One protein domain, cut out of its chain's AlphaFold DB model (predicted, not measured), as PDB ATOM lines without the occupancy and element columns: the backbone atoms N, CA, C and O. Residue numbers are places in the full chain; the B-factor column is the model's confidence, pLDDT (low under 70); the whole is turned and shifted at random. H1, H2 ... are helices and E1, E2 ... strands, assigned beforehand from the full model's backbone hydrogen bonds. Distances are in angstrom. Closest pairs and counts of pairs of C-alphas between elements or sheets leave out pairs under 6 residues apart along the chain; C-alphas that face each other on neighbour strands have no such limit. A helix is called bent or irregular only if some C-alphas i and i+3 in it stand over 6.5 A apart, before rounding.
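This is residues 8 to 96 of the 397 residues of the protein "SLC34A" of Sepia pharaonis (UniProt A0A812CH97). A long, twisted ribbon of two strands, the hairpin E1 and E2, makes an arm that gives the model its length, and its tip, residues 50 to 55, sticks out free. At the other end of the ribbon is a loose head of three short helices, H1, H2 and H3, and loops, in which no helix touches another. The printed part has 89 residues, with named elements in the order H1, E1, E2, H2, H3; the sheet has the order E1 - E2 and is antiparallel, and the class is mixed, helices and strands. The whole is extended, with a radius of gyration of the C-alphas of 22.7 A and spans of 76 by 30 by 16 A.

H1 is residues 8 to 14, 9.8 A from first to last C-alpha, and begins with C-alpha 8 at (32.870, -40.858, 6.975). Residues 15 to 28 hold no named element. E1 is residues 29 to 51, 57.2 A long, and bends by 60 degrees at residue 33; its C-alpha 51 is at (-15.080, -49.915, -11.152). E2 is residues 54 to 76, 60.9 A long. H2 is residues 80 to 83, 6.0 A long; it is neither bent nor irregular, but only just, with C-alphas 80 and 83 6.0 A apart. H3 is residues 88 to 96, 12.1 A long, and ends with C-alpha 96 at (55.328, -41.598, 3.830).

H1 is apart from E2, H2 and H3. E1 and E2 form a hairpin and are antiparallel neighbours, with 177 degrees between their directions. C-alphas 29 and 76 face each other at 4.4 A, and C-alphas 50 and 55 at 4.5 A. Within hydrogen-bond range across the pair are, for instance, N 33 and O 72 at 2.8 A and N 51 and O 54 at 3.0 A. The closest C-alphas of E2 and H2 are those of Lys 76 and Ser 82, 6.6 A apart. H2 and H3 are close but not clearly touching; their closest C-alphas, those of Leu 81 and Ser 91, are 7.5 A apart. H3 is apart from E1 and E2. In H1 and H3 every O i to N i+4 pair is within hydrogen-bond range; H2 is too short for such a pair, and its one O i to N i+3 pair is not within range.

The two C-alphas farthest apart are those of Asn 52 and Leu 96, at 75.7 A. The printed part has no cut. The link from H1 to E1 is long, with 14 residues; those from E1 to E2, E2 to H2 and H2 to H3 are tight. The mean pLDDT of the printed part is 74.2, and 28 residues are under 70, among them residues 32 to 36, 43 to 46 and 69 to 72.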
ATOM      1  N   LYS A   8      34.045 -40.225   7.603       81.81
ATOM      2  CA  LYS A   8      32.870 -40.858   6.975       81.81
ATOM      3  C   LYS A   8      33.273 -41.733   5.792       81.81
ATOM      4  O   LYS A   8      32.711 -42.807   5.611       81.81
ATOM      5  N   VAL A   9      34.269 -41.289   5.023       83.19
ATOM      6  CA  VAL A   9      34.818 -42.050   3.893       83.19
ATOM      7  C   VAL A   9      35.518 -43.312   4.401       83.19
ATOM      8  O   VAL A   9      35.240 -44.401   3.912       83.19
ATOM      9  N   ILE A  10      36.348 -43.192   5.443       82.81
ATOM     10  CA  ILE A  10      37.051 -44.341   6.040       82.81
ATOM     11  C   ILE A  10      36.065 -45.359   6.628       82.81
ATOM     12  O   ILE A  10      36.211 -46.556   6.395       82.81
ATOM     13  N   GLU A  11      35.049 -44.901   7.362       85.38
ATOM     14  CA  GLU A  11      34.012 -45.774   7.929       85.38
ATOM     15  C   GLU A  11      33.161 -46.441   6.837       85.38
ATOM     16  O   GLU A  11      32.827 -47.618   6.957       85.38
ATOM     17  N   GLY A  12      32.854 -45.725   5.751       79.75
ATOM     18  CA  GLY A  12      32.124 -46.258   4.600       79.75
ATOM     19  C   GLY A  12      32.891 -47.349   3.848       79.75
ATOM     20  O   GLY A  12      32.317 -48.397   3.547       79.75
ATOM     21  N   ILE A  13      34.194 -47.144   3.616       83.19
ATOM     22  CA  ILE A  13      35.083 -48.143   3.002       83.19
ATOM     23  C   ILE A  13      35.238 -49.361   3.925       83.19
ATOM     24  O   ILE A  13      35.113 -50.497   3.471       83.19
ATOM     25  N   ALA A  14      35.441 -49.144   5.229       83.69
ATOM     26  CA  ALA A  14      35.548 -50.229   6.208       83.69
ATOM     27  C   ALA A  14      34.256 -51.062   6.318       83.69
ATOM     28  O   ALA A  14      34.317 -52.255   6.604       83.69
ATOM     29  N   ALA A  15      33.097 -50.450   6.058       86.69
ATOM     30  CA  ALA A  15      31.799 -51.118   6.005       86.69
ATOM     31  C   ALA A  15      31.493 -51.794   4.648       86.69
ATOM     32  O   ALA A  15      30.396 -52.325   4.480       86.69
ATOM     33  N   GLY A  16      32.416 -51.769   3.676       82.69
ATOM     34  CA  GLY A  16      32.261 -52.429   2.371       82.69
ATOM     35  C   GLY A  16      31.293 -51.736   1.404       82.69
ATOM     36  O   GLY A  16      30.838 -52.350   0.439       82.69
ATOM     37  N   LYS A  17      30.951 -50.467   1.648       84.25
ATOM     38  CA  LYS A  17      30.006 -49.717   0.813       84.25
ATOM     39  C   LYS A  17      30.708 -49.139  -0.420       84.25
ATOM     40  O   LYS A  17      31.554 -48.254  -0.300       84.25
ATOM     41  N   THR A  18      30.311 -49.582  -1.613       80.50
ATOM     42  CA  THR A  18      30.921 -49.185  -2.900       80.50
ATOM     43  C   THR A  18      30.777 -47.695  -3.225       80.50
ATOM     44  O   THR A  18      31.622 -47.141  -3.919       80.50
ATOM     45  N   GLU A  19      29.773 -47.019  -2.659       78.31
ATOM     46  CA  GLU A  19      29.513 -45.577  -2.823       78.31
ATOM     47  C   GLU A  19      30.636 -44.658  -2.277       78.31
ATOM     48  O   GLU A  19      30.651 -43.456  -2.555       78.31
ATOM     49  N   TRP A  20      31.565 -45.200  -1.477       76.38
ATOM     50  CA  TRP A  20      32.666 -44.448  -0.860       76.38
ATOM     51  C   TRP A  20      34.033 -44.707  -1.504       76.38
ATOM     52  O   TRP A  20      34.975 -43.993  -1.169       76.38
ATOM     53  N   ASN A  21      34.149 -45.665  -2.431       71.69
ATOM     54  CA  ASN A  21      35.437 -46.046  -3.028       71.69
ATOM     55  C   ASN A  21      36.056 -44.939  -3.896       71.69
ATOM     56  O   ASN A  21      37.276 -44.801  -3.919       71.69
ATOM     57  N   ASP A  22      35.225 -44.127  -4.551       75.25
ATOM     58  CA  ASP A  22      35.685 -43.059  -5.451       75.25
ATOM     59  C   ASP A  22      35.822 -41.697  -4.749       75.25
ATOM     60  O   ASP A  22      36.196 -40.692  -5.361       75.25
ATOM     61  N   LYS A  23      35.500 -41.631  -3.450       80.00
ATOM     62  CA  LYS A  23      35.582 -40.390  -2.675       80.00
ATOM     63  C   LYS A  23      36.987 -40.188  -2.120       80.00
ATOM     64  O   LYS A  23      37.648 -41.127  -1.687       80.00
ATOM     65  N   ARG A  24      37.416 -38.924  -2.074       77.69
ATOM     66  CA  ARG A  24      38.716 -38.556  -1.503       77.69
ATOM     67  C   ARG A  24      38.744 -38.815   0.005       77.69
ATOM     68  O   ARG A  24      37.857 -38.380   0.734       77.69
ATOM     69  N   ILE A  25      39.797 -39.478   0.465       80.50
ATOM     70  CA  ILE A  25      40.091 -39.760   1.874       80.50
ATOM     71  C   ILE A  25      40.613 -38.492   2.564       80.50
ATOM     72  O   ILE A  25      40.370 -38.266   3.755       80.50
ATOM     73  N   LEU A  26      41.334 -37.646   1.821       78.06
ATOM     74  CA  LEU A  26      41.798 -36.351   2.302       78.06
ATOM     75  C   LEU A  26      40.621 -35.381   2.413       78.06
ATOM     76  O   LEU A  26      39.937 -35.078   1.435       78.06
ATOM     77  N   LYS A  27      40.416 -34.839   3.614       77.00
ATOM     78  CA  LYS A  27      39.372 -33.850   3.858       77.00
ATOM     79  C   LYS A  27      39.824 -32.487   3.333       77.00
ATOM     80  O   LYS A  27      40.578 -31.773   3.992       77.00
ATOM     81  N   ILE A  28      39.363 -32.138   2.134       74.12
ATOM     82  CA  ILE A  28      39.682 -30.855   1.487       74.12
ATOM     83  C   ILE A  28      38.749 -29.748   1.984       74.12
ATOM     84  O   ILE A  28      39.208 -28.635   2.227       74.12
ATOM     85  N   TRP A  29      37.464 -30.051   2.184       74.38
ATOM     86  CA  TRP A  29      36.424 -29.077   2.531       74.38
ATOM     87  C   TRP A  29      35.933 -29.267   3.968       74.38
ATOM     88  O   TRP A  29      35.656 -30.384   4.413       74.38
ATOM     89  N   CYS A  30      35.844 -28.165   4.714       73.81
ATOM     90  CA  CYS A  30      35.475 -28.174   6.131       73.81
ATOM     91  C   CYS A  30      34.134 -27.494   6.417       73.81
ATOM     92  O   CYS A  30      33.516 -27.824   7.430       73.81
ATOM     93  N   LYS A  31      33.667 -26.599   5.537       73.12
ATOM     94  CA  LYS A  31      32.334 -25.992   5.630       73.12
ATOM     95  C   LYS A  31      31.533 -26.225   4.357       73.12
ATOM     96  O   LYS A  31      32.032 -25.986   3.255       73.12
ATOM     97  N   TYR A  32      30.279 -26.618   4.550       69.94
ATOM     98  CA  TYR A  32      29.281 -26.813   3.506       69.94
ATOM     99  C   TYR A  32      28.166 -25.785   3.702       69.94
ATOM    100  O   TYR A  32      27.709 -25.569   4.826       69.94
ATOM    101  N   LYS A  33      27.745 -25.130   2.624       69.81
ATOM    102  CA  LYS A  33      26.610 -24.214   2.598       69.81
ATOM    103  C   LYS A  33      25.409 -24.955   2.026       69.81
ATOM    104  O   LYS A  33      25.421 -25.349   0.861       69.81
ATOM    105  N   VAL A  34      24.381 -25.144   2.845       68.62
ATOM    106  CA  VAL A  34      23.120 -25.755   2.419       68.62
ATOM    107  C   VAL A  34      22.305 -24.703   1.673       68.62
ATOM    108  O   VAL A  34      21.948 -23.677   2.250       68.62
ATOM    109  N   THR A  35      22.029 -24.941   0.395       69.31
ATOM    110  CA  THR A  35      21.154 -24.090  -0.418       69.31
ATOM    111  C   THR A  35      19.929 -24.900  -0.818       69.31
ATOM    112  O   THR A  35      20.059 -25.987  -1.372       69.31
ATOM    113  N   THR A  36      18.733 -24.404  -0.518       69.31
ATOM    114  CA  THR A  36      17.476 -25.042  -0.930       69.31
ATOM    115  C   THR A  36      17.167 -24.675  -2.374       69.31
ATOM    116  O   THR A  36      17.011 -23.493  -2.682       69.31
ATOM    117  N   VAL A  37      17.072 -25.675  -3.249       73.00
ATOM    118  CA  VAL A  37      16.734 -25.499  -4.665       73.00
ATOM    119  C   VAL A  37      15.423 -26.232  -4.955       73.00
ATOM    120  O   VAL A  37      15.203 -27.340  -4.466       73.00
ATOM    121  N   LEU A  38      14.541 -25.600  -5.729       70.88
ATOM    122  CA  LEU A  38      13.316 -26.215  -6.240       70.88
ATOM    123  C   LEU A  38      13.680 -27.159  -7.388       70.88
ATOM    124  O   LEU A  38      14.165 -26.705  -8.424       70.88
ATOM    125  N   GLN A  39      13.447 -28.459  -7.210       69.38
ATOM    126  CA  GLN A  39      13.708 -29.466  -8.238       69.38
ATOM    127  C   GLN A  39      12.435 -30.262  -8.548       69.38
ATOM    128  O   GLN A  39      11.639 -30.569  -7.661       69.38
ATOM    129  N   ASN A  40      12.242 -30.593  -9.827       72.81
ATOM    130  CA  ASN A  40      11.172 -31.486 -10.260       72.81
ATOM    131  C   ASN A  40      11.540 -32.928  -9.899       72.81
ATOM    132  O   ASN A  40      12.460 -33.493 -10.490       72.81
ATOM    133  N   VAL A  41      10.804 -33.521  -8.961       69.44
ATOM    134  CA  VAL A  41      10.941 -34.928  -8.578       69.44
ATOM    135  C   VAL A  41       9.784 -35.711  -9.189       69.44
ATOM    136  O   VAL A  41       8.616 -35.355  -9.025       69.44
ATOM    137  N   THR A  42      10.108 -36.760  -9.937       72.00
ATOM    138  CA  THR A  42       9.136 -37.695 -10.516       72.00
ATOM    139  C   THR A  42       8.963 -38.862  -9.550       72.00
ATOM    140  O   THR A  42       9.937 -39.550  -9.257       72.00
ATOM    141  N   GLN A  43       7.749 -39.091  -9.046       68.25
ATOM    142  CA  GLN A  43       7.453 -40.218  -8.160       68.25
ATOM    143  C   GLN A  43       6.310 -41.060  -8.733       68.25
ATOM    144  O   GLN A  43       5.266 -40.531  -9.121       68.25
ATOM    145  N   GLU A  44       6.507 -42.376  -8.776       69.19
ATOM    146  CA  GLU A  44       5.457 -43.340  -9.108       69.19
ATOM    147  C   GLU A  44       4.462 -43.437  -7.949       69.19
ATOM    148  O   GLU A  44       4.842 -43.714  -6.808       69.19
ATOM    149  N   ARG A  45       3.177 -43.189  -8.227       69.62
ATOM    150  CA  ARG A  45       2.094 -43.430  -7.268       69.62
ATOM    151  C   ARG A  45       1.087 -44.427  -7.820       69.62
ATOM    152  O   ARG A  45       0.669 -44.343  -8.974       69.62
ATOM    153  N   ASN A  46       0.676 -45.340  -6.946       69.31
ATOM    154  CA  ASN A  46      -0.372 -46.311  -7.225       69.31
ATOM    155  C   ASN A  46      -1.722 -45.623  -7.044       69.31
ATOM    156  O   ASN A  46      -2.066 -45.205  -5.936       69.31
ATOM    157  N   PHE A  47      -2.487 -45.519  -8.122       70.12
ATOM    158  CA  PHE A  47      -3.869 -45.068  -8.083       70.12
ATOM    159  C   PHE A  47      -4.784 -46.282  -8.163       70.12
ATOM    160  O   PHE A  47      -4.770 -47.018  -9.146       70.12
ATOM    161  N   SER A  48      -5.578 -46.492  -7.118       71.62
ATOM    162  CA  SER A  48      -6.570 -47.564  -7.062       71.62
ATOM    163  C   SER A  48      -7.956 -46.959  -7.256       71.62
ATOM    164  O   SER A  48      -8.373 -46.126  -6.453       71.62
ATOM    165  N   ALA A  49      -8.671 -47.372  -8.300       67.38
ATOM    166  CA  ALA A  49     -10.056 -46.982  -8.548       67.38
ATOM    167  C   ALA A  49     -10.949 -48.228  -8.568       67.38
ATOM    168  O   ALA A  49     -10.570 -49.267  -9.110       67.38
ATOM    169  N   VAL A  50     -12.132 -48.141  -7.962       70.31
ATOM    170  CA  VAL A  50     -13.101 -49.246  -7.939       70.31
ATOM    171  C   VAL A  50     -14.104 -49.032  -9.063       70.31
ATOM    172  O   VAL A  50     -14.859 -48.064  -9.035       70.31
ATOM    173  N   ILE A  51     -14.118 -49.931 -10.045       71.44
ATOM    174  CA  ILE A  51     -15.080 -49.915 -11.152       71.44
ATOM    175  C   ILE A  51     -15.869 -51.222 -11.071       71.44
ATOM    176  O   ILE A  51     -15.280 -52.301 -11.100       71.44
ATOM    177  N   ASN A  52     -17.195 -51.129 -10.916       70.44
ATOM    178  CA  ASN A  52     -18.123 -52.269 -10.840       70.44
ATOM    179  C   ASN A  52     -17.721 -53.371  -9.834       70.44
ATOM    180  O   ASN A  52     -17.835 -54.558 -10.119       70.44
ATOM    181  N   GLY A  53     -17.235 -52.984  -8.651       68.75
ATOM    182  CA  GLY A  53     -16.876 -53.921  -7.576       68.75
ATOM    183  C   GLY A  53     -15.489 -54.565  -7.702       68.75
ATOM    184  O   GLY A  53     -15.056 -55.241  -6.772       68.75
ATOM    185  N   THR A  54     -14.755 -54.310  -8.788       58.12
ATOM    186  CA  THR A  54     -13.347 -54.707  -8.954       58.12
ATOM    187  C   THR A  54     -12.406 -53.523  -8.733       58.12
ATOM    188  O   THR A  54     -12.617 -52.440  -9.281       58.12
ATOM    189  N   VAL A  55     -11.363 -53.718  -7.918       74.31
ATOM    190  CA  VAL A  55     -10.312 -52.715  -7.682       74.31
ATOM    191  C   VAL A  55      -9.298 -52.797  -8.819       74.31
ATOM    192  O   VAL A  55      -8.611 -53.805  -8.964       74.31
ATOM    193  N   VAL A  56      -9.190 -51.734  -9.610       67.56
ATOM    194  CA  VAL A  56      -8.179 -51.601 -10.661       67.56
ATOM    195  C   VAL A  56      -7.088 -50.668 -10.150       67.56
ATOM    196  O   VAL A  56      -7.360 -49.526  -9.778       67.56
ATOM    197  N   THR A  57      -5.849 -51.155 -10.105       70.81
ATOM    198  CA  THR A  57      -4.675 -50.374  -9.701       70.81
ATOM    199  C   THR A  57      -3.864 -49.973 -10.928       70.81
ATOM    200  O   THR A  57      -3.397 -50.846 -11.656       70.81
ATOM    201  N   SER A  58      -3.670 -48.673 -11.147       64.69
ATOM    202  CA  SER A  58      -2.816 -48.122 -12.202       64.69
ATOM    203  C   SER A  58      -1.611 -47.410 -11.593       64.69
ATOM    204  O   SER A  58      -1.746 -46.639 -10.641       64.69
ATOM    205  N   LEU A  59      -0.432 -47.642 -12.163       72.69
ATOM    206  CA  LEU A  59       0.783 -46.888 -11.862       72.69
ATOM    207  C   LEU A  59       0.779 -45.603 -12.688       72.69
ATOM    208  O   LEU A  59       0.583 -45.656 -13.902       72.69
ATOM    209  N   GLN A  60       0.967 -44.450 -12.047       68.94
ATOM    210  CA  GLN A  60       1.085 -43.180 -12.758       68.94
ATOM    211  C   GLN A  60       2.249 -42.352 -12.202       68.94
ATOM    212  O   GLN A  60       2.419 -42.225 -10.987       68.94
ATOM    213  N   ASN A  61       3.042 -41.772 -13.106       70.75
ATOM    214  CA  ASN A  61       4.190 -40.933 -12.763       70.75
ATOM    215  C   ASN A  61       3.704 -39.513 -12.479       70.75
ATOM    216  O   ASN A  61       3.184 -38.843 -13.370       70.75
ATOM    217  N   VAL A  62       3.878 -39.043 -11.244       69.69
ATOM    218  CA  VAL A  62       3.509 -37.683 -10.840       69.69
ATOM    219  C   VAL A  62       4.780 -36.874 -10.613       69.69
ATOM    220  O   VAL A  62       5.617 -37.234  -9.789       69.69
ATOM    221  N   THR A  63       4.931 -35.764 -11.333       70.12
ATOM    222  CA  THR A  63       6.004 -34.786 -11.106       70.12
ATOM    223  C   THR A  63       5.566 -33.743 -10.084       70.12
ATOM    224  O   THR A  63       4.557 -33.070 -10.298       70.12
ATOM    225  N   ARG A  64       6.327 -33.571  -8.999       67.56
ATOM    226  CA  ARG A  64       6.106 -32.519  -7.996       67.56
ATOM    227  C   ARG A  64       7.365 -31.668  -7.829       67.56
ATOM    228  O   ARG A  64       8.476 -32.186  -7.855       67.56
ATOM    229  N   LEU A  65       7.169 -30.365  -7.635       68.31
ATOM    230  CA  LEU A  65       8.224 -29.461  -7.185       68.31
ATOM    231  C   LEU A  65       8.478 -29.703  -5.695       68.31
ATOM    232  O   LEU A  65       7.599 -29.447  -4.869       68.31
ATOM    233  N   GLU A  66       9.666 -30.200  -5.365       71.56
ATOM    234  CA  GLU A  66      10.125 -30.351  -3.985       71.56
ATOM    235  C   GLU A  66      11.347 -29.470  -3.716       71.56
ATOM    236  O   GLU A  66      12.192 -29.243  -4.586       71.56
ATOM    237  N   ASN A  67      11.424 -28.956  -2.487       67.38
ATOM    238  CA  ASN A  67      12.574 -28.201  -2.007       67.38
ATOM    239  C   ASN A  67      13.657 -29.194  -1.581       67.38
ATOM    240  O   ASN A  67      13.545 -29.802  -0.518       67.38
ATOM    241  N   ILE A  68      14.709 -29.339  -2.383       71.31
ATOM    242  CA  ILE A  68      15.845 -30.203  -2.058       71.31
ATOM    243  C   ILE A  68      16.979 -29.340  -1.500       71.31
ATOM    244  O   ILE A  68      17.360 -28.319  -2.075       71.31
ATOM    245  N   SER A  69      17.521 -29.739  -0.351       68.69
ATOM    246  CA  SER A  69      18.699 -29.117   0.251       68.69
ATOM    247  C   SER A  69      19.969 -29.616  -0.440       68.69
ATOM    248  O   SER A  69      20.369 -30.763  -0.242       68.69
ATOM    249  N   VAL A  70      20.617 -28.762  -1.233       67.50
ATOM    250  CA  VAL A  70      21.891 -29.063  -1.896       67.50
ATOM    251  C   VAL A  70      23.041 -28.494  -1.065       67.50
ATOM    252  O   VAL A  70      23.112 -27.290  -0.812       67.50
ATOM    253  N   GLU A  71      23.955 -29.358  -0.628       67.94
ATOM    254  CA  GLU A  71      25.181 -28.958   0.067       67.94
ATOM    255  C   GLU A  71      26.235 -28.486  -0.947       67.94
ATOM    256  O   GLU A  71      26.690 -29.248  -1.796       67.94
ATOM    257  N   THR A  72      26.640 -27.218  -0.861       64.06
ATOM    258  CA  THR A  72      27.687 -26.620  -1.706       64.06
ATOM    259  C   THR A  72      28.962 -26.379  -0.898       64.06
ATOM    260  O   THR A  72      28.909 -25.965   0.261       64.06
ATOM    261  N   ASN A  73      30.129 -26.654  -1.480       73.69
ATOM    262  CA  ASN A  73      31.419 -26.508  -0.796       73.69
ATOM    263  C   ASN A  73      31.757 -25.024  -0.584       73.69
ATOM    264  O   ASN A  73      31.780 -24.266  -1.549       73.69
ATOM    265  N   SER A  74      32.030 -24.610   0.661       65.69
ATOM    266  CA  SER A  74      32.255 -23.192   0.995       65.69
ATOM    267  C   SER A  74      33.704 -22.879   1.366       65.69
ATOM    268  O   SER A  74      34.284 -21.954   0.809       65.69
ATOM    269  N   GLU A  75      34.310 -23.617   2.304       72.06
ATOM    270  CA  GLU A  75      35.666 -23.311   2.799       72.06
ATOM    271  C   GLU A  75      36.555 -24.560   2.873       72.06
ATOM    272  O   GLU A  75      36.127 -25.616   3.364       72.06
ATOM    273  N   LYS A  76      37.807 -24.421   2.405       72.69
ATOM    274  CA  LYS A  76      38.851 -25.453   2.506       72.69
ATOM    275  C   LYS A  76      39.321 -25.615   3.963       72.69
ATOM    276  O   LYS A  76      39.282 -24.672   4.752       72.69
ATOM    277  N   CYS A  77      39.734 -26.821   4.342       74.44
ATOM    278  CA  CYS A  77      40.233 -27.126   5.686       74.44
ATOM    279  C   CYS A  77      41.599 -26.473   5.969       74.44
ATOM    280  O   CYS A  77      42.403 -26.276   5.070       74.44
ATOM    281  N   TYR A  78      41.926 -26.210   7.238       69.50
ATOM    282  CA  TYR A  78      43.233 -25.666   7.651       69.50
ATOM    283  C   TYR A  78      44.330 -26.758   7.681       69.50
ATOM    284  O   TYR A  78      44.914 -27.068   8.720       69.50
ATOM    285  N   CYS A  79      44.587 -27.408   6.544       71.81
ATOM    286  CA  CYS A  79      45.621 -28.441   6.401       71.81
ATOM    287  C   CYS A  79      46.503 -28.179   5.185       71.81
ATOM    288  O   CYS A  79      45.999 -27.814   4.126       71.81
ATOM    289  N   LEU A  80      47.812 -28.422   5.320       73.00
ATOM    290  CA  LEU A  80      48.809 -28.120   4.285       73.00
ATOM    291  C   LEU A  80      48.491 -28.814   2.948       73.00
ATOM    292  O   LEU A  80      48.568 -28.190   1.897       73.00
ATOM    293  N   LEU A  81      48.038 -30.072   2.999       74.50
ATOM    294  CA  LEU A  81      47.648 -30.829   1.807       74.50
ATOM    295  C   LEU A  81      46.274 -30.448   1.228       74.50
ATOM    296  O   LEU A  81      45.974 -30.839   0.112       74.50
ATOM    297  N   SER A  82      45.439 -29.676   1.930       69.88
ATOM    298  CA  SER A  82      44.146 -29.231   1.372       69.88
ATOM    299  C   SER A  82      44.300 -28.138   0.303       69.88
ATOM    300  O   SER A  82      43.425 -27.954  -0.543       69.88
ATOM    301  N   TYR A  83      45.429 -27.422   0.333       70.69
ATOM    302  CA  TYR A  83      45.780 -26.387  -0.640       70.69
ATOM    303  C   TYR A  83      46.450 -26.958  -1.891       70.69
ATOM    304  O   TYR A  83      46.601 -26.249  -2.880       70.69
ATOM    305  N   ILE A  84      46.830 -28.237  -1.857       71.81
ATOM    306  CA  ILE A  84      47.542 -28.928  -2.925       71.81
ATOM    307  C   ILE A  84      46.579 -29.976  -3.497       71.81
ATOM    308  O   ILE A  84      46.267 -30.962  -2.841       71.81
ATOM    309  N   GLU A  85      46.072 -29.775  -4.713       71.31
ATOM    310  CA  GLU A  85      45.003 -30.605  -5.305       71.31
ATOM    311  C   GLU A  85      45.474 -31.979  -5.827       71.31
ATOM    312  O   GLU A  85      44.865 -32.559  -6.728       71.31
ATOM    313  N   TRP A  86      46.547 -32.530  -5.257       76.31
ATOM    314  CA  TRP A  86      47.102 -33.827  -5.640       76.31
ATOM    315  C   TRP A  86      46.132 -34.984  -5.382       76.31
ATOM    316  O   TRP A  86      45.193 -34.884  -4.589       76.31
ATOM    317  N   SER A  87      46.372 -36.106  -6.065       82.38
ATOM    318  CA  SER A  87      45.652 -37.346  -5.785       82.38
ATOM    319  C   SER A  87      46.028 -37.890  -4.404       82.38
ATOM    320  O   SER A  87      47.137 -37.665  -3.899       82.38
ATOM    321  N   ASP A  88      45.105 -38.630  -3.791       81.38
ATOM    322  CA  ASP A  88      45.285 -39.199  -2.453       81.38
ATOM    323  C   ASP A  88      46.482 -40.160  -2.399       81.38
ATOM    324  O   ASP A  88      47.246 -40.152  -1.434       81.38
ATOM    325  N   THR A  89      46.705 -40.934  -3.466       84.00
ATOM    326  CA  THR A  89      47.829 -41.873  -3.577       84.00
ATOM    327  C   THR A  89      49.176 -41.152  -3.599       84.00
ATOM    328  O   THR A  89      50.093 -41.541  -2.877       84.00
ATOM    329  N   ILE A  90      49.298 -40.075  -4.388       86.44
ATOM    330  CA  ILE A  90      50.534 -39.281  -4.492       86.44
ATOM    331  C   ILE A  90      50.818 -38.588  -3.157       86.44
ATOM    332  O   ILE A  90      51.931 -38.649  -2.637       86.44
ATOM    333  N   SER A  91      49.784 -37.992  -2.569       83.38
ATOM    334  CA  SER A  91      49.841 -37.347  -1.260       83.38
ATOM    335  C   SER A  91      50.281 -38.307  -0.153       83.38
ATOM    336  O   SER A  91      51.154 -37.972   0.650       83.38
ATOM    337  N   GLY A  92      49.718 -39.520  -0.133       83.94
ATOM    338  CA  GLY A  92      50.083 -40.574   0.811       83.94
ATOM    339  C   GLY A  92      51.524 -41.050   0.634       83.94
ATOM    340  O   GLY A  92      52.255 -41.155   1.620       83.94
ATOM    341  N   ALA A  93      51.963 -41.272  -0.608       87.50
ATOM    342  CA  ALA A  93      53.332 -41.688  -0.905       87.50
ATOM    343  C   ALA A  93      54.358 -40.629  -0.473       87.50
ATOM    344  O   ALA A  93      55.314 -40.948   0.233       87.50
ATOM    345  N   ILE A  94      54.137 -39.358  -0.825       88.81
ATOM    346  CA  ILE A  94      55.030 -38.255  -0.444       88.81
ATOM    347  C   ILE A  94      55.084 -38.109   1.080       88.81
ATOM    348  O   ILE A  94      56.172 -37.999   1.644       88.81
ATOM    349  N   LEU A  95      53.937 -38.165   1.766       86.44
ATOM    350  CA  LEU A  95      53.888 -38.083   3.227       86.44
ATOM    351  C   LEU A  95      54.662 -39.230   3.891       86.44
ATOM    352  O   LEU A  95      55.373 -39.001   4.873       86.44
ATOM    353  N   LEU A  96      54.564 -40.448   3.353       89.25
ATOM    354  CA  LEU A  96      55.328 -41.598   3.830       89.25
ATOM    355  C   LEU A  96      56.830 -41.350   3.671       89.25
ATOM    356  O   LEU A  96      57.559 -41.433   4.655       89.25
TER     357      LEU A  96